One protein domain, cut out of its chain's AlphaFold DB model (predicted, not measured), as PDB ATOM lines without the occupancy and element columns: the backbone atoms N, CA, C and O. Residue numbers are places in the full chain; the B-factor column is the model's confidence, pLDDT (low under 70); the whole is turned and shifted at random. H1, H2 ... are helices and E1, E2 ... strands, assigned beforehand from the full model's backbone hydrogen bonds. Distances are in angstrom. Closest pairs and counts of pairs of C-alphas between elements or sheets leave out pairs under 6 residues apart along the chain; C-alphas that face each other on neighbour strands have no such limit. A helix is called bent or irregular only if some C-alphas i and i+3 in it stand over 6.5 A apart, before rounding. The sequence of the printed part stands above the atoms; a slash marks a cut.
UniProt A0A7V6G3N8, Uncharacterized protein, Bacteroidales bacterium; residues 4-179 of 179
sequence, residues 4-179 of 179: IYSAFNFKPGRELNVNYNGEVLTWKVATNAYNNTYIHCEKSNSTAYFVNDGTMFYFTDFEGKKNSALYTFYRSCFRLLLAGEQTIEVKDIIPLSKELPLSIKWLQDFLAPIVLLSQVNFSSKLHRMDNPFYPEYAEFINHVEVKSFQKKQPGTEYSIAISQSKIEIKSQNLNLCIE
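This is residues 4 to 179 of the 179 residues of an uncharacterized protein of Bacteroidales bacterium (UniProt A0A7V6G3N8). One long antiparallel sheet of twelve strands curls like a nearly closed barrel round helix H2, which fills its middle. An arm with the kinked helix H3 reaches away from this body, and its residues 101 to 107 stick out. The printed part has 176 residues with three named helices and twelve named strands, in chain order H1, E1 to E5, H2, E6, E7, H3, E8 to E12; the sheet's order is E6 E5 E4 E3 E2 E1 E12 E11 E10 E9 E8 E7, and the class is mixed, helices and strands. The whole is compact, with a radius of gyration of the C-alphas of 16.7 A, yet elongated, spanning 55 by 35 by 33 A.

Find C-alpha 15 at (163.776, 233.755, 400.245), where E1, residues 15 to 20, begins. Then come E2 at 23 to 31, 25.8 A long, E3 at 37 to 41, E4 at 46 to 52, E5 at 56 to 63, E6 at 79 to 81 and E7 at 89 to 94. E8, residues 119 to 129, is 30.5 A long, and E9, 137 to 148, is 35.8 A. E10 is 156 to 163, E11 166 to 171, and E12 174 to 178, ending at C-alpha 178, (161.678, 224.463, 396.475). Among the helices, H1 is 4 to 7, H2 69 to 76 and H3 102 to 117, 20.2 A long.

Begin with the twisted sheet, a folded sheet, bent back on itself: E6 E5 E4 E3 E2 E1 E12 face E10 E9 E8 E7, with E11 as the hinge. Look for two meanders, each strand the antiparallel neighbour of the one before: E1 to E5 and E8 to E12. E1 and E12 are antiparallel neighbours, with N 19 and O 177 at 2.9 A. In the hairpin E8 and E9, N 123 and O 143 are 2.9 A apart. The edge strands are E6 and E7; their closest C-alphas, of Leu 81 and Val 90, are 7.0 A apart. The sheet curls round H2, whose Tyr 74 has its C-alpha 6.6 A from that of Phe 59 in E5, their closest pair. H1 is on the sheet, over none of its strands, at a height over the sheet of 5.6 A. H3 only grazes the sheet, with residues 114 to 117; it is irregular, C-alphas 103 and 106 being 7.3 A apart, and has a kink of 97 degrees near residue 110. Every O i to N i+4 pair is within hydrogen-bond range in H2, 6 of 12 in H3; H1 is too short for one.

The C-alphas farthest apart, of Trp 106 and Phe 133, are 55.7 A apart. The printed part has no cut and no long link. Look in the B-factor column for pLDDT under 70 at residues 96 to 118 and 148 to 154; the mean of the printed part is 87.5.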
ATOM      1  N   ILE A   4     153.551 227.654 385.130       91.88
ATOM      2  CA  ILE A   4     154.973 227.420 384.886       91.88
ATOM      3  C   ILE A   4     155.725 228.744 385.029       91.88
ATOM      4  O   ILE A   4     156.746 228.822 385.713       91.88
ATOM      5  N   TYR A   5     155.182 229.813 384.440       91.94
ATOM      6  CA  TYR A   5     155.762 231.146 384.562       91.94
ATOM      7  C   TYR A   5     155.827 231.613 386.021       91.94
ATOM      8  O   TYR A   5     156.862 232.120 386.455       91.94
ATOM      9  N   SER A   6     154.747 231.441 386.792       91.94
ATOM     10  CA  SER A   6     154.705 231.898 388.186       91.94
ATOM     11  C   SER A   6     155.693 231.146 389.082       91.94
ATOM     12  O   SER A   6     156.338 231.783 389.917       91.94
ATOM     13  N   ALA A   7     155.872 229.838 388.870       94.00
ATOM     14  CA  ALA A   7     156.803 229.010 389.632       94.00
ATOM     15  C   ALA A   7     158.267 229.462 389.479       94.00
ATOM     16  O   ALA A   7     159.006 229.496 390.460       94.00
ATOM     17  N   PHE A   8     158.674 229.879 388.276       94.31
ATOM     18  CA  PHE A   8     160.041 230.339 387.984       94.31
ATOM     19  C   PHE A   8     160.224 231.864 388.081       94.31
ATOM     20  O   PHE A   8     161.288 232.396 387.743       94.31
ATOM     21  N   ASN A   9     159.214 232.602 388.550       93.75
ATOM     22  CA  ASN A   9     159.284 234.056 388.715       93.75
ATOM     23  C   ASN A   9     159.950 234.450 390.047       93.75
ATOM     24  O   ASN A   9     159.335 235.046 390.941       93.75
ATOM     25  N   PHE A  10     161.226 234.092 390.196       94.62
ATOM     26  CA  PHE A  10     162.037 234.418 391.367       94.62
ATOM     27  C   PHE A  10     162.423 235.902 391.367       94.62
ATOM     28  O   PHE A  10     163.328 236.331 390.652       94.62
ATOM     29  N   LYS A  11     161.735 236.700 392.186       93.38
ATOM     30  CA  LYS A  11     162.010 238.137 392.320       93.38
ATOM     31  C   LYS A  11     163.114 238.409 393.353       93.38
ATOM     32  O   LYS A  11     163.132 237.739 394.387       93.38
ATOM     33  N   PRO A  12     163.991 239.407 393.126       95.12
ATOM     34  CA  PRO A  12     164.971 239.840 394.122       95.12
ATOM     35  C   PRO A  12     164.319 240.182 395.467       95.12
ATOM     36  O   PRO A  12     163.233 240.759 395.507       95.12
ATOM     37  N   GLY A  13     164.985 239.823 396.563       94.12
ATOM     38  CA  GLY A  13     164.485 239.972 397.931       94.12
ATOM     39  C   GLY A  13     163.644 238.793 398.432       94.12
ATOM     40  O   GLY A  13     163.311 238.761 399.614       94.12
ATOM     41  N   ARG A  14     163.313 237.815 397.576       94.38
ATOM     42  CA  ARG A  14     162.625 236.586 397.997       94.38
ATOM     43  C   ARG A  14     163.605 235.608 398.643       94.38
ATOM     44  O   ARG A  14     164.715 235.406 398.145       94.38
ATOM     45  N   GLU A  15     163.150 234.958 399.705       96.69
ATOM     46  CA  GLU A  15     163.776 233.755 400.245       96.69
ATOM     47  C   GLU A  15     162.992 232.526 399.777       96.69
ATOM     48  O   GLU A  15     161.763 232.560 399.693       96.69
ATOM     49  N   LEU A  16     163.714 231.469 399.419       96.69
ATOM     50  CA  LEU A  16     163.170 230.189 398.983       96.69
ATOM     51  C   LEU A  16     163.532 229.142 400.026       96.69
ATOM     52  O   LEU A  16     164.710 229.004 400.386       96.69
ATOM     53  N   ASN A  17     162.534 228.400 400.488       97.12
ATOM     54  CA  ASN A  17     162.750 227.275 401.380       97.12
ATOM     55  C   ASN A  17     163.042 226.049 400.533       97.12
ATOM     56  O   ASN A  17     162.268 225.686 399.652       97.12
ATOM     57  N   VAL A  18     164.180 225.417 400.787       97.88
ATOM     58  CA  VAL A  18     164.628 224.279 399.997       97.88
ATOM     59  C   VAL A  18     164.825 223.077 400.891       97.88
ATOM     60  O   VAL A  18     165.492 223.155 401.917       97.88
ATOM     61  N   ASN A  19     164.278 221.941 400.477       97.44
ATOM     62  CA  ASN A  19     164.568 220.652 401.083       97.44
ATOM     63  C   ASN A  19     165.341 219.801 400.078       97.44
ATOM     64  O   ASN A  19     164.835 219.488 399.003       97.44
ATOM     65  N   TYR A  20     166.568 219.434 400.427       96.94
ATOM     66  CA  TYR A  20     167.436 218.599 399.613       96.94
ATOM     67  C   TYR A  20     167.731 217.291 400.345       96.94
ATOM     68  O   TYR A  20     168.493 217.273 401.305       96.94
ATOM     69  N   ASN A  21     167.122 216.185 399.912       95.25
ATOM     70  CA  ASN A  21     167.271 214.868 400.546       95.25
ATOM     71  C   ASN A  21     167.043 214.879 402.079       95.25
ATOM     72  O   ASN A  21     167.721 214.164 402.815       95.25
ATOM     73  N   GLY A  22     166.104 215.695 402.569       93.38
ATOM     74  CA  GLY A  22     165.802 215.865 403.996       93.38
ATOM     75  C   GLY A  22     166.555 217.016 404.675       93.38
ATOM     76  O   GLY A  22     166.200 217.404 405.785       93.38
ATOM     77  N   GLU A  23     167.563 217.594 404.022       94.75
ATOM     78  CA  GLU A  23     168.297 218.758 404.510       94.75
ATOM     79  C   GLU A  23     167.555 220.052 404.162       94.75
ATOM     80  O   GLU A  23     167.348 220.360 402.990       94.75
ATOM     81  N   VAL A  24     167.187 220.832 405.180       96.38
ATOM     82  CA  VAL A  24     166.546 222.139 404.990       96.38
ATOM     83  C   VAL A  24     167.604 223.221 404.769       96.38
ATOM     84  O   VAL A  24     168.580 223.332 405.518       96.38
ATOM     85  N   LEU A  25     167.404 224.016 403.723       96.81
ATOM     86  CA  LEU A  25     168.260 225.092 403.243       96.81
ATOM     87  C   LEU A  25     167.400 226.325 402.951       96.81
ATOM     88  O   LEU A  25     166.229 226.209 402.595       96.81
ATOM     89  N   THR A  26     168.013 227.501 403.018       97.31
ATOM     90  CA  THR A  26     167.387 228.752 402.584       97.31
ATOM     91  C   THR A  26     168.214 229.340 401.455       97.31
ATOM     92  O   THR A  26     169.435 229.488 401.584       97.31
ATOM     93  N   TRP A  27     167.563 229.662 400.342       98.25
ATOM     94  CA  TRP A  27     168.186 230.381 399.237       98.25
ATOM     95  C   TRP A  27     167.647 231.800 399.152       98.25
ATOM     96  O   TRP A  27     166.452 232.025 399.302       98.25
ATOM     97  N   LYS A  28     168.528 232.759 398.878       98.31
ATOM     98  CA  LYS A  28     168.179 234.177 398.745       98.31
ATOM     99  C   LYS A  28     168.286 234.591 397.287       98.31
ATOM    100  O   LYS A  28     169.307 234.336 396.650       98.31
ATOM    101  N   VAL A  29     167.248 235.236 396.765       98.25
ATOM    102  CA  VAL A  29     167.247 235.812 395.417       98.25
ATOM    103  C   VAL A  29     167.703 237.264 395.510       98.25
ATOM    104  O   VAL A  29     167.133 238.047 396.269       98.25
ATOM    105  N   ALA A  30     168.716 237.651 394.744       97.56
ATOM    106  CA  ALA A  30     169.273 239.001 394.775       97.56
ATOM    107  C   ALA A  30     169.755 239.445 393.389       97.56
ATOM    108  O   ALA A  30     169.705 238.683 392.424       97.56
ATOM    109  N   THR A  31     170.186 240.700 393.289       97.12
ATOM    110  CA  THR A  31     170.817 241.268 392.094       97.12
ATOM    111  C   THR A  31     172.187 241.817 392.448       97.12
ATOM    112  O   THR A  31     172.414 242.280 393.566       97.12
ATOM    113  N   ASN A  32     173.126 241.733 391.509       93.44
ATOM    114  CA  ASN A  32     174.440 242.347 391.667       93.44
ATOM    115  C   ASN A  32     174.446 243.794 391.130       93.44
ATOM    116  O   ASN A  32     173.453 244.280 390.591       93.44
ATOM    117  N   ALA A  33     175.595 244.471 391.219       92.50
ATOM    118  CA  ALA A  33     175.769 245.844 390.726       92.50
ATOM    119  C   ALA A  33     175.549 246.018 389.204       92.50
ATOM    120  O   ALA A  33     175.412 247.143 388.732       92.50
ATOM    121  N   TYR A  34     175.510 244.921 388.444       92.81
ATOM    122  CA  TYR A  34     175.254 244.899 387.001       92.81
ATOM    123  C   TYR A  34     173.809 244.499 386.661       92.81
ATOM    124  O   TYR A  34     173.506 244.254 385.498       92.81
ATOM    125  N   ASN A  35     172.916 244.431 387.658       92.06
ATOM    126  CA  ASN A  35     171.526 243.977 387.536       92.06
ATOM    127  C   ASN A  35     171.361 242.512 387.092       92.06
ATOM    128  O   ASN A  35     170.287 242.126 386.635       92.06
ATOM    129  N   ASN A  36     172.387 241.673 387.265       94.62
ATOM    130  CA  ASN A  36     172.232 240.235 387.063       94.62
ATOM    131  C   ASN A  36     171.528 239.639 388.280       94.62
ATOM    132  O   ASN A  36     172.031 239.763 389.402       94.62
ATOM    133  N   THR A  37     170.399 238.973 388.054       97.56
ATOM    134  CA  THR A  37     169.668 238.260 389.104       97.56
ATOM    135  C   THR A  37     170.314 236.907 389.377       97.56
ATOM    136  O   THR A  37     170.734 236.199 388.459       97.56
ATOM    137  N   TYR A  38     170.397 236.539 390.649       98.00
ATOM    138  CA  TYR A  38     170.963 235.271 391.077       98.00
ATOM    139  C   TYR A  38     170.253 234.706 392.300       98.00
ATOM    140  O   TYR A  38     169.604 235.418 393.066       98.00
ATOM    141  N   ILE A  39     170.422 233.402 392.485       98.38
ATOM    142  CA  ILE A  39     170.045 232.659 393.682       98.38
ATOM    143  C   ILE A  39     171.330 232.339 394.435       98.38
ATOM    144  O   ILE A  39     172.269 231.809 393.845       98.38
ATOM    145  N   HIS A  40     171.379 232.645 395.726       98.25
ATOM    146  CA  HIS A  40     172.522 232.356 396.582       98.25
ATOM    147  C   HIS A  40     172.144 231.398 397.712       98.25
ATOM    148  O   HIS A  40     171.165 231.613 398.427       98.25
ATOM    149  N   CYS A  41     172.952 230.355 397.884       97.75
ATOM    150  CA  CYS A  41     172.867 229.401 398.982       97.75
ATOM    151  C   CYS A  41     174.007 229.663 399.969       97.75
ATOM    152  O   CYS A  41     175.160 229.310 399.705       97.75
ATOM    153  N   GLU A  42     173.669 230.224 401.128       94.31
ATOM    154  CA  GLU A  42     174.636 230.622 402.159       94.31
ATOM    155  C   GLU A  42     175.420 229.414 402.701       94.31
ATOM    156  O   GLU A  42     176.641 229.457 402.836       94.31
ATOM    157  N   LYS A  43     174.742 228.274 402.903       95.00
ATOM    158  CA  LYS A  43     175.360 227.057 403.455       95.00
ATOM    159  C   LYS A  43     176.456 226.474 402.562       95.00
ATOM    160  O   LYS A  43     177.486 226.013 403.053       95.00
ATOM    161  N   SER A  44     176.232 226.438 401.248       95.00
ATOM    162  CA  SER A  44     177.218 225.901 400.305       95.00
ATOM    163  C   SER A  44     178.173 226.964 399.770       95.00
ATOM    164  O   SER A  44     179.167 226.590 399.144       95.00
ATOM    165  N   ASN A  45     177.879 228.243 400.026       95.50
ATOM    166  CA  ASN A  45     178.482 229.405 399.381       95.50
ATOM    167  C   ASN A  45     178.457 229.270 397.847       95.50
ATOM    168  O   ASN A  45     179.476 229.439 397.178       95.50
ATOM    169  N   SER A  46     177.301 228.861 397.313       96.31
ATOM    170  CA  SER A  46     177.081 228.719 395.869       96.31
ATOM    171  C   SER A  46     176.116 229.790 395.370       96.31
ATOM    172  O   SER A  46     175.156 230.121 396.066       96.31
ATOM    173  N   THR A  47     176.322 230.256 394.144       97.12
ATOM    174  CA  THR A  47     175.517 231.268 393.463       97.12
ATOM    175  C   THR A  47     175.170 230.789 392.055       97.12
ATOM    176  O   THR A  47     176.046 230.346 391.316       97.12
ATOM    177  N   ALA A  48     173.898 230.879 391.671       97.31
ATOM    178  CA  ALA A  48     173.417 230.545 390.334       97.31
ATOM    179  C   ALA A  48     172.742 231.772 389.712       97.31
ATOM    180  O   ALA A  48     171.740 232.261 390.238       97.31
ATOM    181  N   TYR A  49     173.293 232.272 388.611       97.19
ATOM    182  CA  TYR A  49     172.791 233.442 387.895       97.19
ATOM    183  C   TYR A  49     171.785 233.002 386.844       97.19
ATOM    184  O   TYR A  49     172.017 232.011 386.149       97.19
ATOM    185  N   PHE A  50     170.680 233.727 386.714       97.75
ATOM    186  CA  PHE A  50     169.607 233.348 385.806       97.75
ATOM    187  C   PHE A  50     168.929 234.556 385.165       97.75
ATOM    188  O   PHE A  50     169.010 235.686 385.648       97.75
ATOM    189  N   VAL A  51     168.233 234.280 384.068       97.44
ATOM    190  CA  VAL A  51     167.348 235.203 383.363       97.44
ATOM    191  C   VAL A  51     165.976 234.548 383.249       97.44
ATOM    192  O   VAL A  51     165.864 233.356 382.967       97.44
ATOM    193  N   ASN A  52     164.931 235.339 383.475       96.12
ATOM    194  CA  ASN A  52     163.553 234.989 383.154       96.12
ATOM    195  C   ASN A  52     162.975 236.136 382.316       96.12
ATOM    196  O   ASN A  52     162.772 237.231 382.839       96.12
ATOM    197  N   ASP A  53     162.762 235.898 381.023       94.06
ATOM    198  CA  ASP A  53     162.277 236.913 380.075       94.06
ATOM    199  C   ASP A  53     160.754 236.862 379.843       94.06
ATOM    200  O   ASP A  53     160.225 237.588 379.003       94.06
ATOM    201  N   GLY A  54     160.032 236.021 380.591       91.50
ATOM    202  CA  GLY A  54     158.598 235.795 380.403       91.50
ATOM    203  C   GLY A  54     158.258 234.593 379.533       91.50
ATOM    204  O   GLY A  54     157.177 234.037 379.689       91.50
ATOM    205  N   THR A  55     159.173 234.165 378.666       93.00
ATOM    206  CA  THR A  55     158.985 233.013 377.770       93.00
ATOM    207  C   THR A  55     159.963 231.890 378.099       93.00
ATOM    208  O   THR A  55     159.619 230.717 378.003       93.00
ATOM    209  N   MET A  56     161.180 232.228 378.512       95.00
ATOM    210  CA  MET A  56     162.246 231.297 378.842       95.00
ATOM    211  C   MET A  56     162.818 231.642 380.220       95.00
ATOM    212  O   MET A  56     163.128 232.797 380.518       95.00
ATOM    213  N   PHE A  57     163.013 230.617 381.042       97.19
ATOM    214  CA  PHE A  57     163.872 230.674 382.219       97.19
ATOM    215  C   PHE A  57     165.180 229.967 381.888       97.19
ATOM    216  O   PHE A  57     165.155 228.851 381.369       97.19
ATOM    217  N   TYR A  58     166.325 230.576 382.177       97.75
ATOM    218  CA  TYR A  58     167.607 229.908 381.984       97.75
ATOM    219  C   TYR A  58     168.689 230.435 382.905       97.75
ATOM    220  O   TYR A  58     168.742 231.622 383.230       97.75
ATOM    221  N   PHE A  59     169.590 229.540 383.290       97.19
ATOM    222  CA  PHE A  59     170.794 229.917 383.998       97.19
ATOM    223  C   PHE A  59     171.857 230.420 383.023       97.19
ATOM    224  O   PHE A  59     172.060 229.872 381.942       97.19
ATOM    225  N   THR A  60     172.557 231.471 383.425       94.25
ATOM    226  CA  THR A  60     173.645 232.083 382.655       94.25
ATOM    227  C   THR A  60     175.008 231.730 383.220       94.25
ATOM    228  O   THR A  60     175.980 231.648 382.468       94.25
ATOM    229  N   ASP A  61     175.095 231.505 384.532       92.62
ATOM    230  CA  ASP A  61     176.349 231.169 385.192       92.62
ATOM    231  C   ASP A  61     176.129 230.458 386.530       92.62
ATOM    232  O   ASP A  61     175.064 230.567 387.148       92.62
ATOM    233  N   PHE A  62     177.158 229.753 386.991       93.31
ATOM    234  CA  PHE A  62     177.174 229.105 388.296       93.31
ATOM    235  C   PHE A  62     178.551 229.225 388.945       93.31
ATOM    236  O   PHE A  62     179.574 228.878 388.358       93.31
ATOM    237  N   GLU A  63     178.561 229.634 390.207       91.81
ATOM    238  CA  GLU A  63     179.754 229.758 391.035       91.81
ATOM    239  C   GLU A  63     179.552 228.941 392.317       91.81
ATOM    240  O   GLU A  63     178.561 229.117 393.018       91.81
ATOM    241  N   GLY A  64     180.477 228.040 392.658       90.88
ATOM    242  CA  GLY A  64     180.438 227.305 393.929       90.88
ATOM    243  C   GLY A  64     180.592 225.792 393.793       90.88
ATOM    244  O   GLY A  64     181.284 225.286 392.910       90.88
ATOM    245  N   LYS A  65     179.985 225.042 394.721       90.25
ATOM    246  CA  LYS A  65     180.216 223.594 394.860       90.25
ATOM    247  C   LYS A  65     179.284 222.764 393.971       90.25
ATOM    248  O   LYS A  65     178.065 222.843 394.109       90.25
ATOM    249  N   LYS A  66     179.846 221.868 393.152       87.50
ATOM    250  CA  LYS A  66     179.090 220.970 392.248       87.50
ATOM    251  C   LYS A  66     178.314 219.841 392.938       87.50
ATOM    252  O   LYS A  66     177.529 219.148 392.310       87.50
ATOM    253  N   ASN A  67     178.546 219.613 394.222       89.75
ATOM    254  CA  ASN A  67     177.761 218.673 395.022       89.75
ATOM    255  C   ASN A  67     176.676 219.381 395.854       89.75
ATOM    256  O   ASN A  67     176.077 218.755 396.725       89.75
ATOM    257  N   SER A  68     176.443 220.679 395.622       94.44
ATOM    258  CA  SER A  68     175.427 221.450 396.342       94.44
ATOM    259  C   SER A  68     174.031 221.280 395.745       94.44
ATOM    260  O   SER A  68     173.874 221.098 394.539       94.44
ATOM    261  N   ALA A  69     173.011 221.435 396.591       96.69
ATOM    262  CA  ALA A  69     171.608 221.465 396.183       96.69
ATOM    263  C   ALA A  69     171.339 222.496 395.068       96.69
ATOM    264  O   ALA A  69     170.618 222.218 394.112       96.69
ATOM    265  N   LEU A  70     171.975 223.672 395.152       97.38
ATOM    266  CA  LEU A  70     171.808 224.724 394.149       97.38
ATOM    267  C   LEU A  70     172.404 224.329 392.792       97.38
ATOM    268  O   LEU A  70     171.842 224.666 391.755       97.38
ATOM    269  N   TYR A  71     173.503 223.570 392.779       95.19
ATOM    270  CA  TYR A  71     174.056 223.038 391.533       95.19
ATOM    271  C   TYR A  71     173.144 221.986 390.896       95.19
ATOM    272  O   TYR A  71     173.004 221.934 389.675       95.19
ATOM    273  N   THR A  72     172.481 221.164 391.714       95.56
ATOM    274  CA  THR A  72     171.442 220.251 391.228       95.56
ATOM    275  C   THR A  72     170.323 221.028 390.543       95.56
ATOM    276  O   THR A  72     169.929 220.657 389.437       95.56
ATOM    277  N   PHE A  73     169.849 222.125 391.141       97.62
ATOM    278  CA  PHE A  73     168.839 222.980 390.515       97.62
ATOM    279  C   PHE A  73     169.341 223.605 389.205       97.62
ATOM    280  O   PHE A  73     168.672 223.502 388.182       97.62
ATOM    281  N   TYR A  74     170.562 224.145 389.208       96.44
ATOM    282  CA  TYR A  74     171.225 224.689 388.019       96.44
ATOM    283  C   TYR A  74     171.267 223.691 386.851       96.44
ATOM    284  O   TYR A  74     170.903 224.036 385.730       96.44
ATOM    285  N   ARG A  75     171.677 222.439 387.096       93.88
ATOM    286  CA  ARG A  75     171.782 221.426 386.031       93.88
ATOM    287  C   ARG A  75     170.436 220.885 385.577       93.88
ATOM    288  O   ARG A  75     170.263 220.631 384.390       93.88
ATOM    289  N   SER A  76     169.522 220.652 386.514       96.25
ATOM    290  CA  SER A  76     168.215 220.062 386.213       96.25
ATOM    291  C   SER A  76     167.283 221.044 385.511       96.25
ATOM    292  O   SER A  76     166.508 220.614 384.667       96.25
ATOM    293  N   CYS A  77     167.402 222.343 385.783       97.25
ATOM    294  CA  CYS A  77     166.574 223.401 385.201       97.25
ATOM    295  C   CYS A  77     167.406 224.405 384.391       97.25
ATOM    296  O   CYS A  77     167.102 225.596 384.411       97.25
ATOM    297  N   PHE A  78     168.461 223.948 383.701       96.94
ATOM    298  CA  PHE A  78     169.402 224.841 383.013       96.94
ATOM    299  C   PHE A  78     168.704 225.817 382.064       96.94
ATOM    300  O   PHE A  78     169.024 227.005 382.056       96.94
ATOM    301  N   ARG A  79     167.731 225.321 381.295       97.44
ATOM    302  CA  ARG A  79     166.920 226.124 380.383       97.44
ATOM    303  C   ARG A  79     165.530 225.524 380.209       97.44
ATOM    304  O   ARG A  79     165.407 224.358 379.859       97.44
ATOM    305  N   LEU A  80     164.491 226.317 380.426       96.75
ATOM    306  CA  LEU A  80     163.096 225.885 380.391       96.75
ATOM    307  C   LEU A  80     162.268 226.846 379.546       96.75
ATOM    308  O   LEU A  80     162.273 228.054 379.797       96.75
ATOM    309  N   LEU A  81     161.515 226.296 378.593       95.50
ATOM    310  CA  LEU A  81     160.460 227.033 377.908       95.50
ATOM    311  C   LEU A  81     159.248 227.115 378.841       95.50
ATOM    312  O   LEU A  81     158.652 226.097 379.181       95.50
ATOM    313  N   LEU A  82     158.881 228.327 379.243       93.38
ATOM    314  CA  LEU A  82     157.768 228.616 380.148       93.38
ATOM    315  C   LEU A  82     156.446 228.716 379.376       93.38
ATOM    316  O   LEU A  82     155.701 229.676 379.532       93.38
ATOM    317  N   ALA A  83     156.191 227.751 378.496       86.69
ATOM    318  CA  ALA A  83     154.968 227.675 377.710       86.69
ATOM    319  C   ALA A  83     154.338 226.292 377.871       86.69
ATOM    320  O   ALA A  83     155.046 225.288 377.933       86.69
ATOM    321  N   GLY A  84     153.007 226.231 377.854       83.44
ATOM    322  CA  GLY A  84     152.231 224.986 377.903       83.44
ATOM    323  C   GLY A  84     152.327 224.096 376.651       83.44
ATOM    324  O   GLY A  84     151.432 223.286 376.416       83.44
ATOM    325  N   GLU A  85     153.366 224.250 375.827       84.56
ATOM    326  CA  GLU A  85     153.539 223.535 374.562       84.56
ATOM    327  C   GLU A  85     154.401 222.277 374.747       84.56
ATOM    328  O   GLU A  85     155.591 222.350 375.046       84.56
ATOM    329  N   GLN A  86     153.802 221.104 374.535       86.44
ATOM    330  CA  GLN A  86     154.443 219.802 374.770       86.44
ATOM    331  C   GLN A  86     155.257 219.304 373.568       86.44
ATOM    332  O   GLN A  86     156.035 218.356 373.687       86.44
ATOM    333  N   THR A  87     155.080 219.899 372.386       86.62
ATOM    334  CA  THR A  87     155.789 219.469 371.169       86.62
ATOM    335  C   THR A  87     157.196 220.050 371.052       86.62
ATOM    336  O   THR A  87     158.033 219.470 370.357       86.62
ATOM    337  N   ILE A  88     157.487 221.149 371.756       91.50
ATOM    338  CA  ILE A  88     158.773 221.842 371.667       91.50
ATOM    339  C   ILE A  88     159.772 221.224 372.648       91.50
ATOM    340  O   ILE A  88     159.557 221.185 373.857       91.50
ATOM    341  N   GLU A  89     160.899 220.764 372.109       95.19
ATOM    342  CA  GLU A  89     162.064 220.340 372.884       95.19
ATOM    343  C   GLU A  89     163.115 221.455 372.856       95.19
ATOM    344  O   GLU A  89     163.538 221.902 371.787       95.19
ATOM    345  N   VAL A  90     163.566 221.887 374.031       96.00
ATOM    346  CA  VAL A  90     164.664 222.844 374.172       96.00
ATOM    347  C   VAL A  90     165.972 222.077 374.298       96.00
ATOM    348  O   VAL A  90     166.070 221.175 375.122       96.00
ATOM    349  N   LYS A  91     166.984 222.442 373.505       96.12
ATOM    350  CA  LYS A  91     168.333 221.855 373.556       96.12
ATOM    351  C   LYS A  91     169.359 222.941 373.811       96.12
ATOM    352  O   LYS A  91     169.302 223.989 373.173       96.12
ATOM    353  N   ASP A  92     170.293 222.675 374.712       93.31
ATOM    354  CA  ASP A  92     171.373 223.601 375.040       93.31
ATOM    355  C   ASP A  92     172.638 222.857 375.505       93.31
ATOM    356  O   ASP A  92     172.642 221.634 375.674       93.31
ATOM    357  N   ILE A  93     173.727 223.598 375.698       89.62
ATOM    358  CA  ILE A  93     175.002 223.094 376.205       89.62
ATOM    359  C   ILE A  93     175.358 223.867 377.471       89.62
ATOM    360  O   ILE A  93     175.582 225.074 377.440       89.62
ATOM    361  N   ILE A  94     175.480 223.148 378.585       88.88
ATOM    362  CA  ILE A  94     175.969 223.710 379.843       88.88
ATOM    363  C   ILE A  94     177.488 223.931 379.701       88.88
ATOM    364  O   ILE A  94     178.226 222.962 379.471       88.88
ATOM    365  N   PRO A  95     177.982 225.178 379.813       78.62
ATOM    366  CA  PRO A  95     179.393 225.477 379.610       78.62
ATOM    367  C   PRO A  95     180.252 224.918 380.754       78.62
ATOM    368  O   PRO A  95     180.064 225.258 381.917       78.62
ATOM    369  N   LEU A  96     181.259 224.107 380.413       66.38
ATOM    370  CA  LEU A  96     182.255 223.584 381.366       66.38
ATOM    371  C   LEU A  96     183.402 224.570 381.658       66.38
ATOM    372  O   LEU A  96     184.206 224.360 382.567       66.38
ATOM    373  N   SER A  97     183.523 225.630 380.855       57.31
ATOM    374  CA  SER A  97     184.740 226.445 380.717       57.31
ATOM    375  C   SER A  97     185.104 227.305 381.932       57.31
ATOM    376  O   SER A  97     186.191 227.879 381.955       57.31
ATOM    377  N   LYS A  98     184.258 227.370 382.964       51.12
ATOM    378  CA  LYS A  98     184.511 228.160 384.183       51.12
ATOM    379  C   LYS A  98     184.888 227.322 385.409       51.12
ATOM    380  O   LYS A  98     185.085 227.860 386.491       51.12
ATOM    381  N   GLU A  99     185.039 226.008 385.245       49.97
ATOM    382  CA  GLU A  99     185.088 225.056 386.360       49.97
ATOM    383  C   GLU A  99     186.490 224.524 386.727       49.97
ATOM    384  O   GLU A  99     186.597 223.533 387.456       49.97
ATOM    385  N   LEU A 100     187.574 225.133 386.232       48.75
ATOM    386  CA  LEU A 100     188.939 224.712 386.570       48.75
ATOM    387  C   LEU A 100     189.494 225.550 387.738       48.75
ATOM    388  O   LEU A 100     189.545 226.777 387.630       48.75
ATOM    389  N   PRO A 101     189.940 224.929 388.847       46.19
ATOM    390  CA  PRO A 101     190.571 225.657 389.943       46.19
ATOM    391  C   PRO A 101     191.822 226.408 389.460       46.19
ATOM    392  O   PRO A 101     192.540 225.941 388.573       46.19
ATOM    393  N   LEU A 102     192.115 227.566 390.073       52.22
ATOM    394  CA  LEU A 102     193.253 228.424 389.698       52.22
ATOM    395  C   LEU A 102     194.599 227.671 389.655       52.22
ATOM    396  O   LEU A 102     195.467 228.031 388.865       52.22
ATOM    397  N   SER A 103     194.754 226.612 390.452       56.06
ATOM    398  CA  SER A 103     195.944 225.753 390.502       56.06
ATOM    399  C   SER A 103     196.178 224.901 389.245       56.06
ATOM    400  O   SER A 103     197.222 224.266 389.145       56.06
ATOM    401  N   ILE A 104     195.256 224.893 388.273       54.03
ATOM    402  CA  ILE A 104     195.358 224.141 387.006       54.03
ATOM    403  C   ILE A 104     195.623 225.078 385.806       54.03
ATOM    404  O   ILE A 104     195.835 224.610 384.693       54.03
ATOM    405  N   LYS A 105     195.728 226.402 386.010       53.69
ATOM    406  CA  LYS A 105     196.002 227.376 384.927       53.69
ATOM    407  C   LYS A 105     197.297 227.103 384.143       53.69
ATOM    408  O   LYS A 105     197.346 227.342 382.948       53.69
ATOM    409  N   TRP A 106     198.321 226.543 384.783       58.09
ATOM    410  CA  TRP A 106     199.568 226.122 384.122       58.09
ATOM    411  C   TRP A 106     199.418 224.881 383.223       58.09
ATOM    412  O   TRP A 106     200.215 224.681 382.315       58.09
ATOM    413  N   LEU A 107     198.382 224.066 383.441       57.53
ATOM    414  CA  LEU A 107     198.055 222.894 382.624       57.53
ATOM    415  C   LEU A 107     196.994 223.219 381.553       57.53
ATOM    416  O   LEU A 107     196.593 222.346 380.780       57.53
ATOM    417  N   GLN A 108     196.525 224.472 381.518       54.88
ATOM    418  CA  GLN A 108     195.427 224.927 380.674       54.88
ATOM    419  C   GLN A 108     195.754 224.763 379.183       54.88
ATOM    420  O   GLN A 108     194.899 224.278 378.454       54.88
ATOM    421  N   ASP A 109     196.992 225.017 378.751       56.16
ATOM    422  CA  ASP A 109     197.393 224.852 377.342       56.16
ATOM    423  C   ASP A 109     197.520 223.379 376.908       56.16
ATOM    424  O   ASP A 109     197.327 223.056 375.738       56.16
ATOM    425  N   PHE A 110     197.785 222.458 377.842       60.59
ATOM    426  CA  PHE A 110     197.948 221.027 377.548       60.59
ATOM    427  C   PHE A 110     196.621 220.248 377.617       60.59
ATOM    428  O   PHE A 110     196.419 219.284 376.880       60.59
ATOM    429  N   LEU A 111     195.691 220.675 378.479       56.66
ATOM    430  CA  LEU A 111     194.363 220.067 378.633       56.66
ATOM    431  C   LEU A 111     193.242 220.813 377.904       56.66
ATOM    432  O   LEU A 111     192.144 220.258 377.805       56.66
ATOM    433  N   ALA A 112     193.486 222.017 377.371       60.50
ATOM    434  CA  ALA A 112     192.503 222.782 376.598       60.50
ATOM    435  C   ALA A 112     191.756 221.928 375.562       60.50
ATOM    436  O   ALA A 112     190.527 221.998 375.563       60.50
ATOM    437  N   PRO A 113     192.408 221.058 374.758       55.72
ATOM    438  CA  PRO A 113     191.693 220.216 373.801       55.72
ATOM    439  C   PRO A 113     190.657 219.302 374.474       55.72
ATOM    440  O   PRO A 113     189.539 219.171 373.991       55.72
ATOM    441  N   ILE A 114     190.989 218.715 375.628       57.47
ATOM    442  CA  ILE A 114     190.137 217.765 376.367       57.47
ATOM    443  C   ILE A 114     188.978 218.485 377.078       57.47
ATOM    444  O   ILE A 114     187.866 217.954 377.158       57.47
ATOM    445  N   VAL A 115     189.219 219.704 377.571       57.47
ATOM    446  CA  VAL A 115     188.210 220.561 378.217       57.47
ATOM    447  C   VAL A 115     187.257 221.166 377.180       57.47
ATOM    448  O   VAL A 115     186.056 221.199 377.423       57.47
ATOM    449  N   LEU A 116     187.760 221.561 376.003       58.31
ATOM    450  CA  LEU A 116     186.965 222.032 374.857       58.31
ATOM    451  C   LEU A 116     186.092 220.924 374.246       58.31
ATOM    452  O   LEU A 116     185.007 221.202 373.742       58.31
ATOM    453  N   LEU A 117     186.559 219.671 374.288       57.69
ATOM    454  CA  LEU A 117     185.826 218.502 373.787       57.69
ATOM    455  C   LEU A 117     184.785 217.964 374.773       57.69
ATOM    456  O   LEU A 117     183.914 217.190 374.376       57.69
ATOM    457  N   SER A 118     184.881 218.331 376.052       66.62
ATOM    458  CA  SER A 118     183.892 217.921 377.038       66.62
ATOM    459  C   SER A 118     182.697 218.871 376.966       66.62
ATOM    460  O   SER A 118     182.846 220.089 377.007       66.62
ATOM    461  N   GLN A 119     181.498 218.318 376.824       76.25
ATOM    462  CA  GLN A 119     180.263 219.089 376.713       76.25
ATOM    463  C   GLN A 119     179.196 218.436 377.569       76.25
ATOM    464  O   GLN A 119     179.082 217.209 377.617       76.25
ATOM    465  N   VAL A 120     178.397 219.257 378.230       86.88
ATOM    466  CA  VAL A 120     177.235 218.785 378.970       86.88
ATOM    467  C   VAL A 120     176.016 219.183 378.158       86.88
ATOM    468  O   VAL A 120     175.606 220.339 378.177       86.88
ATOM    469  N   ASN A 121     175.477 218.235 377.394       91.38
ATOM    470  CA  ASN A 121     174.258 218.474 376.633       91.38
ATOM    471  C   ASN A 121     173.085 218.474 377.596       91.38
ATOM    472  O   ASN A 121     172.979 217.594 378.452       91.38
ATOM    473  N   PHE A 122     172.212 219.445 377.417       94.56
ATOM    474  CA  PHE A 122     170.978 219.586 378.150       94.56
ATOM    475  C   PHE A 122     169.820 219.528 377.156       94.56
ATOM    476  O   PHE A 122     169.862 220.183 376.111       94.56
ATOM    477  N   SER A 123     168.779 218.768 377.477       96.88
ATOM    478  CA  SER A 123     167.486 218.903 376.822       96.88
ATOM    479  C   SER A 123     166.360 218.999 377.839       96.88
ATOM    480  O   SER A 123     166.419 218.388 378.904       96.88
ATOM    481  N   SER A 124     165.338 219.782 377.509       97.31
ATOM    482  CA  SER A 124     164.135 219.949 378.315       97.31
ATOM    483  C   SER A 124     162.896 219.834 377.450       97.31
ATOM    484  O   SER A 124     162.845 220.374 376.339       97.31
ATOM    485  N   LYS A 125     161.889 219.139 377.972       96.62
ATOM    486  CA  LYS A 125     160.589 219.008 377.331       96.62
ATOM    487  C   LYS A 125     159.482 219.013 378.375       96.62
ATOM    488  O   LYS A 125     159.561 218.285 379.365       96.62
ATOM    489  N   LEU A 126     158.429 219.788 378.119       95.75
ATOM    490  CA  LEU A 126     157.194 219.684 378.885       95.75
ATOM    491  C   LEU A 126     156.540 218.335 378.561       95.75
ATOM    492  O   LEU A 126     156.125 218.086 377.429       95.75
ATOM    493  N   HIS A 127     156.496 217.445 379.545       95.12
ATOM    494  CA  HIS A 127     155.989 216.088 379.384       95.12
ATOM    495  C   HIS A 127     154.499 215.998 379.689       95.12
ATOM    496  O   HIS A 127     153.762 215.312 378.981       95.12
ATOM    497  N   ARG A 128     154.050 216.695 380.736       93.81
ATOM    498  CA  ARG A 128     152.663 216.642 381.186       93.81
ATOM    499  C   ARG A 128     152.200 218.001 381.682       93.81
ATOM    500  O   ARG A 128     152.932 218.706 382.362       93.81
ATOM    501  N   MET A 129     150.952 218.321 381.376       92.12
ATOM    502  CA  MET A 129     150.208 219.423 381.971       92.12
ATOM    503  C   MET A 129     148.763 218.958 382.124       92.12
ATOM    504  O   MET A 129     148.221 218.334 381.211       92.12
ATOM    505  N   ASP A 130     148.177 219.167 383.294       91.75
ATOM    506  CA  ASP A 130     146.840 218.667 383.625       91.75
ATOM    507  C   ASP A 130     145.721 219.411 382.885       91.75
ATOM    508  O   ASP A 130     144.782 218.783 382.395       91.75
ATOM    509  N   ASN A 131     145.837 220.733 382.756       88.94
ATOM    510  CA  ASN A 131     144.868 221.579 382.078       88.94
ATOM    511  C   ASN A 131     145.574 222.651 381.220       88.94
ATOM    512  O   ASN A 131     146.359 223.431 381.750       88.94
ATOM    513  N   PRO A 132     145.268 222.759 379.912       81.69
ATOM    514  CA  PRO A 132     145.887 223.754 379.029       81.69
ATOM    515  C   PRO A 132     145.593 225.222 379.357       81.69
ATOM    516  O   PRO A 132     146.346 226.101 378.948       81.69
ATOM    517  N   PHE A 133     144.489 225.502 380.048       83.06
ATOM    518  CA  PHE A 133     144.020 226.864 380.314       83.06
ATOM    519  C   PHE A 133     144.213 227.274 381.777       83.06
ATOM    520  O   PHE A 133     144.511 228.435 382.063       83.06
ATOM    521  N   TYR A 134     144.052 226.319 382.693       87.88
ATOM    522  CA  TYR A 134     144.145 226.521 384.140       87.88
ATOM    523  C   TYR A 134     144.980 225.413 384.788       87.88
ATOM    524  O   TYR A 134     144.425 224.600 385.527       87.88
ATOM    525  N   PRO A 135     146.281 225.326 384.468       90.94
ATOM    526  CA  PRO A 135     147.119 224.259 384.989       90.94
ATOM    527  C   PRO A 135     147.291 224.382 386.505       90.94
ATOM    528  O   PRO A 135     147.643 225.451 387.009       90.94
ATOM    529  N   GLU A 136     147.092 223.282 387.225       93.50
ATOM    530  CA  GLU A 136     147.481 223.138 388.636       93.50
ATOM    531  C   GLU A 136     148.727 222.260 388.784       93.50
ATOM    532  O   GLU A 136     149.425 222.333 389.800       93.50
ATOM    533  N   TYR A 137     149.039 221.491 387.737       95.12
ATOM    534  CA  TYR A 137     150.200 220.626 387.651       95.12
ATOM    535  C   TYR A 137     150.857 220.691 386.270       95.12
ATOM    536  O   TYR A 137     150.217 220.494 385.233       95.12
ATOM    537  N   ALA A 138     152.176 220.860 386.262       95.38
ATOM    538  CA  ALA A 138     153.005 220.701 385.074       95.38
ATOM    539  C   ALA A 138     154.257 219.887 385.406       95.38
ATOM    540  O   ALA A 138     154.777 219.961 386.515       95.38
ATOM    541  N   GLU A 139     154.760 219.120 384.447       97.06
ATOM    542  CA  GLU A 139     155.952 218.298 384.624       97.06
ATOM    543  C   GLU A 139     156.859 218.371 383.404       97.06
ATOM    544  O   GLU A 139     156.445 218.052 382.284       97.06
ATOM    545  N   PHE A 140     158.113 218.748 383.637       97.44
ATOM    546  CA  PHE A 140     159.177 218.654 382.649       97.44
ATOM    547  C   PHE A 140     159.991 217.383 382.865       97.44
ATOM    548  O   PHE A 140     160.274 217.003 384.002       97.44
ATOM    549  N   ILE A 141     160.422 216.777 381.761       97.56
ATOM    550  CA  ILE A 141     161.458 215.748 381.763       97.56
ATOM    551  C   ILE A 141     162.687 216.340 381.092       97.56
ATOM    552  O   ILE A 141     162.655 216.721 379.916       97.56
ATOM    553  N   ASN A 142     163.762 216.442 381.868       97.12
ATOM    554  CA  ASN A 142     165.002 217.065 381.441       97.12
ATOM    555  C   ASN A 142     166.127 216.039 381.450       97.12
ATOM    556  O   ASN A 142     166.313 215.314 382.427       97.12
ATOM    557  N   HIS A 143     166.918 216.010 380.386       96.12
ATOM    558  CA  HIS A 143     168.048 215.104 380.253       96.12
ATOM    559  C   HIS A 143     169.355 215.879 380.245       96.12
ATOM    560  O   HIS A 143     169.503 216.888 379.557       96.12
ATOM    561  N   VAL A 144     170.334 215.367 380.986       92.38
ATOM    562  CA  VAL A 144     171.676 215.935 381.057       92.38
ATOM    563  C   VAL A 144     172.704 214.860 380.738       92.38
ATOM    564  O   VAL A 144     172.919 213.938 381.523       92.38
ATOM    565  N   GLU A 145     173.372 214.986 379.597       89.75
ATOM    566  CA  GLU A 145     174.374 214.031 379.122       89.75
ATOM    567  C   GLU A 145     175.767 214.659 379.149       89.75
ATOM    568  O   GLU A 145     176.034 215.654 378.472       89.75
ATOM    569  N   VAL A 146     176.685 214.045 379.895       83.50
ATOM    570  CA  VAL A 146     178.093 214.451 379.900       83.50
ATOM    571  C   VAL A 146     178.834 213.689 378.807       83.50
ATOM    572  O   VAL A 146     179.124 212.498 378.942       83.50
ATOM    573  N   LYS A 147     179.183 214.389 377.726       74.94
ATOM    574  CA  LYS A 147     180.117 213.889 376.717       74.94
ATOM    575  C   LYS A 147     181.530 214.206 377.179       74.94
ATOM    576  O   LYS A 147     181.892 215.369 377.318       74.94
ATOM    577  N   SER A 148     182.324 213.168 377.419       65.62
ATOM    578  CA  SER A 148     183.757 213.279 377.687       65.62
ATOM    579  C   SER A 148     184.534 212.400 376.710       65.62
ATOM    580  O   SER A 148     184.053 211.338 376.312       65.62
ATOM    581  N   PHE A 149     185.745 212.832 376.347       54.38
ATOM    582  CA  PHE A 149     186.594 212.213 375.321       54.38
ATOM    583  C   PHE A 149     186.858 210.712 375.543       54.38
ATOM    584  O   PHE A 149     187.043 209.974 374.582       54.38
ATOM    585  N   GLN A 150     186.850 210.239 376.795       56.50
ATOM    586  CA  GLN A 150     187.191 208.847 377.117       56.50
ATOM    587  C   GLN A 150     185.996 207.969 377.510       56.50
ATOM    588  O   GLN A 150     186.120 206.745 377.483       56.50
ATOM    589  N   LYS A 151     184.846 208.544 377.893       55.06
ATOM    590  CA  LYS A 151     183.682 207.780 378.373       55.06
ATOM    591  C   LYS A 151     182.377 208.508 378.065       55.06
ATOM    592  O   LYS A 151     182.193 209.652 378.478       55.06
ATOM    593  N   LYS A 152     181.437 207.805 377.424       57.81
ATOM    594  CA  LYS A 152     180.016 208.168 377.476       57.81
ATOM    595  C   LYS A 152     179.521 207.841 378.880       57.81
ATOM    596  O   LYS A 152     179.449 206.668 379.241       57.81
ATOM    597  N   GLN A 153     179.266 208.862 379.690       65.19
ATOM    598  CA  GLN A 153     178.557 208.654 380.948       65.19
ATOM    599  C   GLN A 153     177.061 208.539 380.636       65.19
ATOM    600  O   GLN A 153     176.583 209.273 379.769       65.19
ATOM    601  N   PRO A 154     176.322 207.628 381.289       68.44
ATOM    602  CA  PRO A 154     174.876 207.579 381.134       68.44
ATOM    603  C   PRO A 154     174.281 208.941 381.508       68.44
ATOM    604  O   PRO A 154     174.678 209.547 382.506       68.44
ATOM    605  N   GLY A 155     173.367 209.437 380.674       81.81
ATOM    606  CA  GLY A 155     172.669 210.689 380.937       81.81
ATOM    607  C   GLY A 155     171.893 210.620 382.251       81.81
ATOM    608  O   GLY A 155     171.411 209.561 382.651       81.81
ATOM    609  N   THR A 156     171.794 211.752 382.938       91.75
ATOM    610  CA  THR A 156     170.914 211.908 384.098       91.75
ATOM    611  C   THR A 156     169.587 212.473 383.622       91.75
ATOM    612  O   THR A 156     169.572 213.491 382.935       91.75
ATOM    613  N   GLU A 157     168.491 211.819 383.979       96.31
ATOM    614  CA  GLU A 157     167.140 212.315 383.743       96.31
ATOM    615  C   GLU A 157     166.597 212.929 385.035       96.31
ATOM    616  O   GLU A 157     166.728 212.338 386.109       96.31
ATOM    617  N   TYR A 158     166.004 214.111 384.923       97.25
ATOM    618  CA  TYR A 158     165.335 214.819 386.001       97.25
ATOM    619  C   TYR A 158     163.856 214.983 385.651       97.25
ATOM    620  O   TYR A 158     163.533 215.493 384.578       97.25
ATOM    621  N   SER A 159     162.973 214.609 386.577       97.81
ATOM    622  CA  SER A 159     161.563 215.016 386.561       97.81
ATOM    623  C   SER A 159     161.416 216.282 387.400       97.81
ATOM    624  O   SER A 159     161.861 216.311 388.550       97.81
ATOM    625  N   ILE A 160     160.856 217.334 386.801       98.06
ATOM    626  CA  ILE A 160     160.605 218.631 387.434       98.06
ATOM    627  C   ILE A 160     159.092 218.812 387.479       98.06
ATOM    628  O   ILE A 160     158.487 219.226 386.491       98.06
ATOM    629  N   ALA A 161     158.491 218.498 388.621       97.62
ATOM    630  CA  ALA A 161     157.069 218.666 388.867       97.62
ATOM    631  C   ALA A 161     156.799 220.037 389.496       97.62
ATOM    632  O   ALA A 161     157.428 220.431 390.478       97.62
ATOM    633  N   ILE A 162     155.842 220.759 388.930       96.75
ATOM    634  CA  ILE A 162     155.448 222.106 389.320       96.75
ATOM    635  C   ILE A 162     154.009 222.049 389.814       96.75
ATOM    636  O   ILE A 162     153.130 221.513 389.143       96.75
ATOM    637  N   SER A 163     153.785 222.646 390.977       94.31
ATOM    638  CA  SER A 163     152.467 222.910 391.551       94.31
ATOM    639  C   SER A 163     152.422 224.346 392.079       94.31
ATOM    640  O   SER A 163     153.442 225.037 392.074       94.31
ATOM    641  N   GLN A 164     151.253 224.815 392.524       86.19
ATOM    642  CA  GLN A 164     150.985 226.237 392.809       86.19
ATOM    643  C   GLN A 164     152.064 226.971 393.628       86.19
ATOM    644  O   GLN A 164     152.306 228.153 393.386       86.19
ATOM    645  N   SER A 165     152.708 226.302 394.584       86.88
ATOM    646  CA  SER A 165     153.714 226.908 395.466       86.88
ATOM    647  C   SER A 165     155.009 226.113 395.563       86.88
ATOM    648  O   SER A 165     155.798 226.373 396.464       86.88
ATOM    649  N   LYS A 166     155.208 225.105 394.709       94.88
ATOM    650  CA  LYS A 166     156.284 224.135 394.902       94.88
ATOM    651  C   LYS A 166     156.846 223.637 393.585       94.88
ATOM    652  O   LYS A 166     156.095 223.272 392.679       94.88
ATOM    653  N   ILE A 167     158.170 223.552 393.533       97.75
ATOM    654  CA  ILE A 167     158.917 222.868 392.479       97.75
ATOM    655  C   ILE A 167     159.593 221.652 393.108       97.75
ATOM    656  O   ILE A 167     160.423 221.790 394.006       97.75
ATOM    657  N   GLU A 168     159.246 220.456 392.643       98.00
ATOM    658  CA  GLU A 168     159.903 219.206 393.018       98.00
ATOM    659  C   GLU A 168     160.780 218.707 391.876       98.00
ATOM    660  O   GLU A 168     160.333 218.593 390.740       98.00
ATOM    661  N   ILE A 169     162.019 218.353 392.191       98.06
ATOM    662  CA  ILE A 169     163.003 217.830 391.251       98.06
ATOM    663  C   ILE A 169     163.462 216.468 391.749       98.06
ATOM    664  O   ILE A 169     164.013 216.347 392.847       98.06
ATOM    665  N   LYS A 170     163.257 215.438 390.929       97.25
ATOM    666  CA  LYS A 170     163.591 214.049 391.257       97.25
ATOM    667  C   LYS A 170     164.510 213.440 390.208       97.25
ATOM    668  O   LYS A 170     164.338 213.666 389.015       97.25
ATOM    669  N   SER A 171     165.479 212.649 390.662       94.19
ATOM    670  CA  SER A 171     166.369 211.846 389.809       94.19
ATOM    671  C   SER A 171     166.965 210.697 390.619       94.19
ATOM    672  O   SER A 171     167.680 210.972 391.573       94.19
ATOM    673  N   GLN A 172     166.764 209.433 390.228       86.56
ATOM    674  CA  GLN A 172     167.291 208.221 390.897       86.56
ATOM    675  C   GLN A 172     167.206 208.245 392.444       86.56
ATOM    676  O   GLN A 172     166.213 207.791 392.997       86.56
ATOM    677  N   ASN A 173     168.222 208.785 393.133       86.31
ATOM    678  CA  ASN A 173     168.327 208.892 394.600       86.31
ATOM    679  C   ASN A 173     168.360 210.349 395.107       86.31
ATOM    680  O   ASN A 173     168.896 210.636 396.177       86.31
ATOM    681  N   LEU A 174     167.860 211.284 394.307       93.19
ATOM    682  CA  LEU A 174     167.872 212.713 394.573       93.19
ATOM    683  C   LEU A 174     166.444 213.243 394.599       93.19
ATOM    684  O   LEU A 174     165.672 213.001 393.670       93.19
ATOM    685  N   ASN A 175     166.138 214.009 395.640       96.00
ATOM    686  CA  ASN A 175     164.915 214.775 395.794       96.00
ATOM    687  C   ASN A 175     165.273 216.192 396.257       96.00
ATOM    688  O   ASN A 175     165.879 216.378 397.315       96.00
ATOM    689  N   LEU A 176     164.915 217.181 395.448       97.44
ATOM    690  CA  LEU A 176     165.031 218.594 395.767       97.44
ATOM    691  C   LEU A 176     163.644 219.226 395.661       97.44
ATOM    692  O   LEU A 176     162.990 219.133 394.633       97.44
ATOM    693  N   CYS A 177     163.217 219.891 396.718       97.62
ATOM    694  CA  CYS A 177     161.968 220.626 396.792       97.62
ATOM    695  C   CYS A 177     162.275 222.107 397.032       97.62
ATOM    696  O   CYS A 177     163.124 222.403 397.868       97.62
ATOM    697  N   ILE A 178     161.590 223.005 396.325       97.50
ATOM    698  CA  ILE A 178     161.678 224.463 396.475       97.50
ATOM    699  C   ILE A 178     160.268 225.016 396.722       97.50
ATOM    700  O   ILE A 178     159.368 224.715 395.936       97.50
ATOM    701  N   GLU A 179     160.106 225.838 397.763       92.50
ATOM    702  CA  GLU A 179     158.868 226.537 398.169       92.50
ATOM    703  C   GLU A 179     159.096 228.062 398.309       92.50
ATOM    704  O   GLU A 179     160.104 228.459 398.945       92.50
TER     705      GLU A 179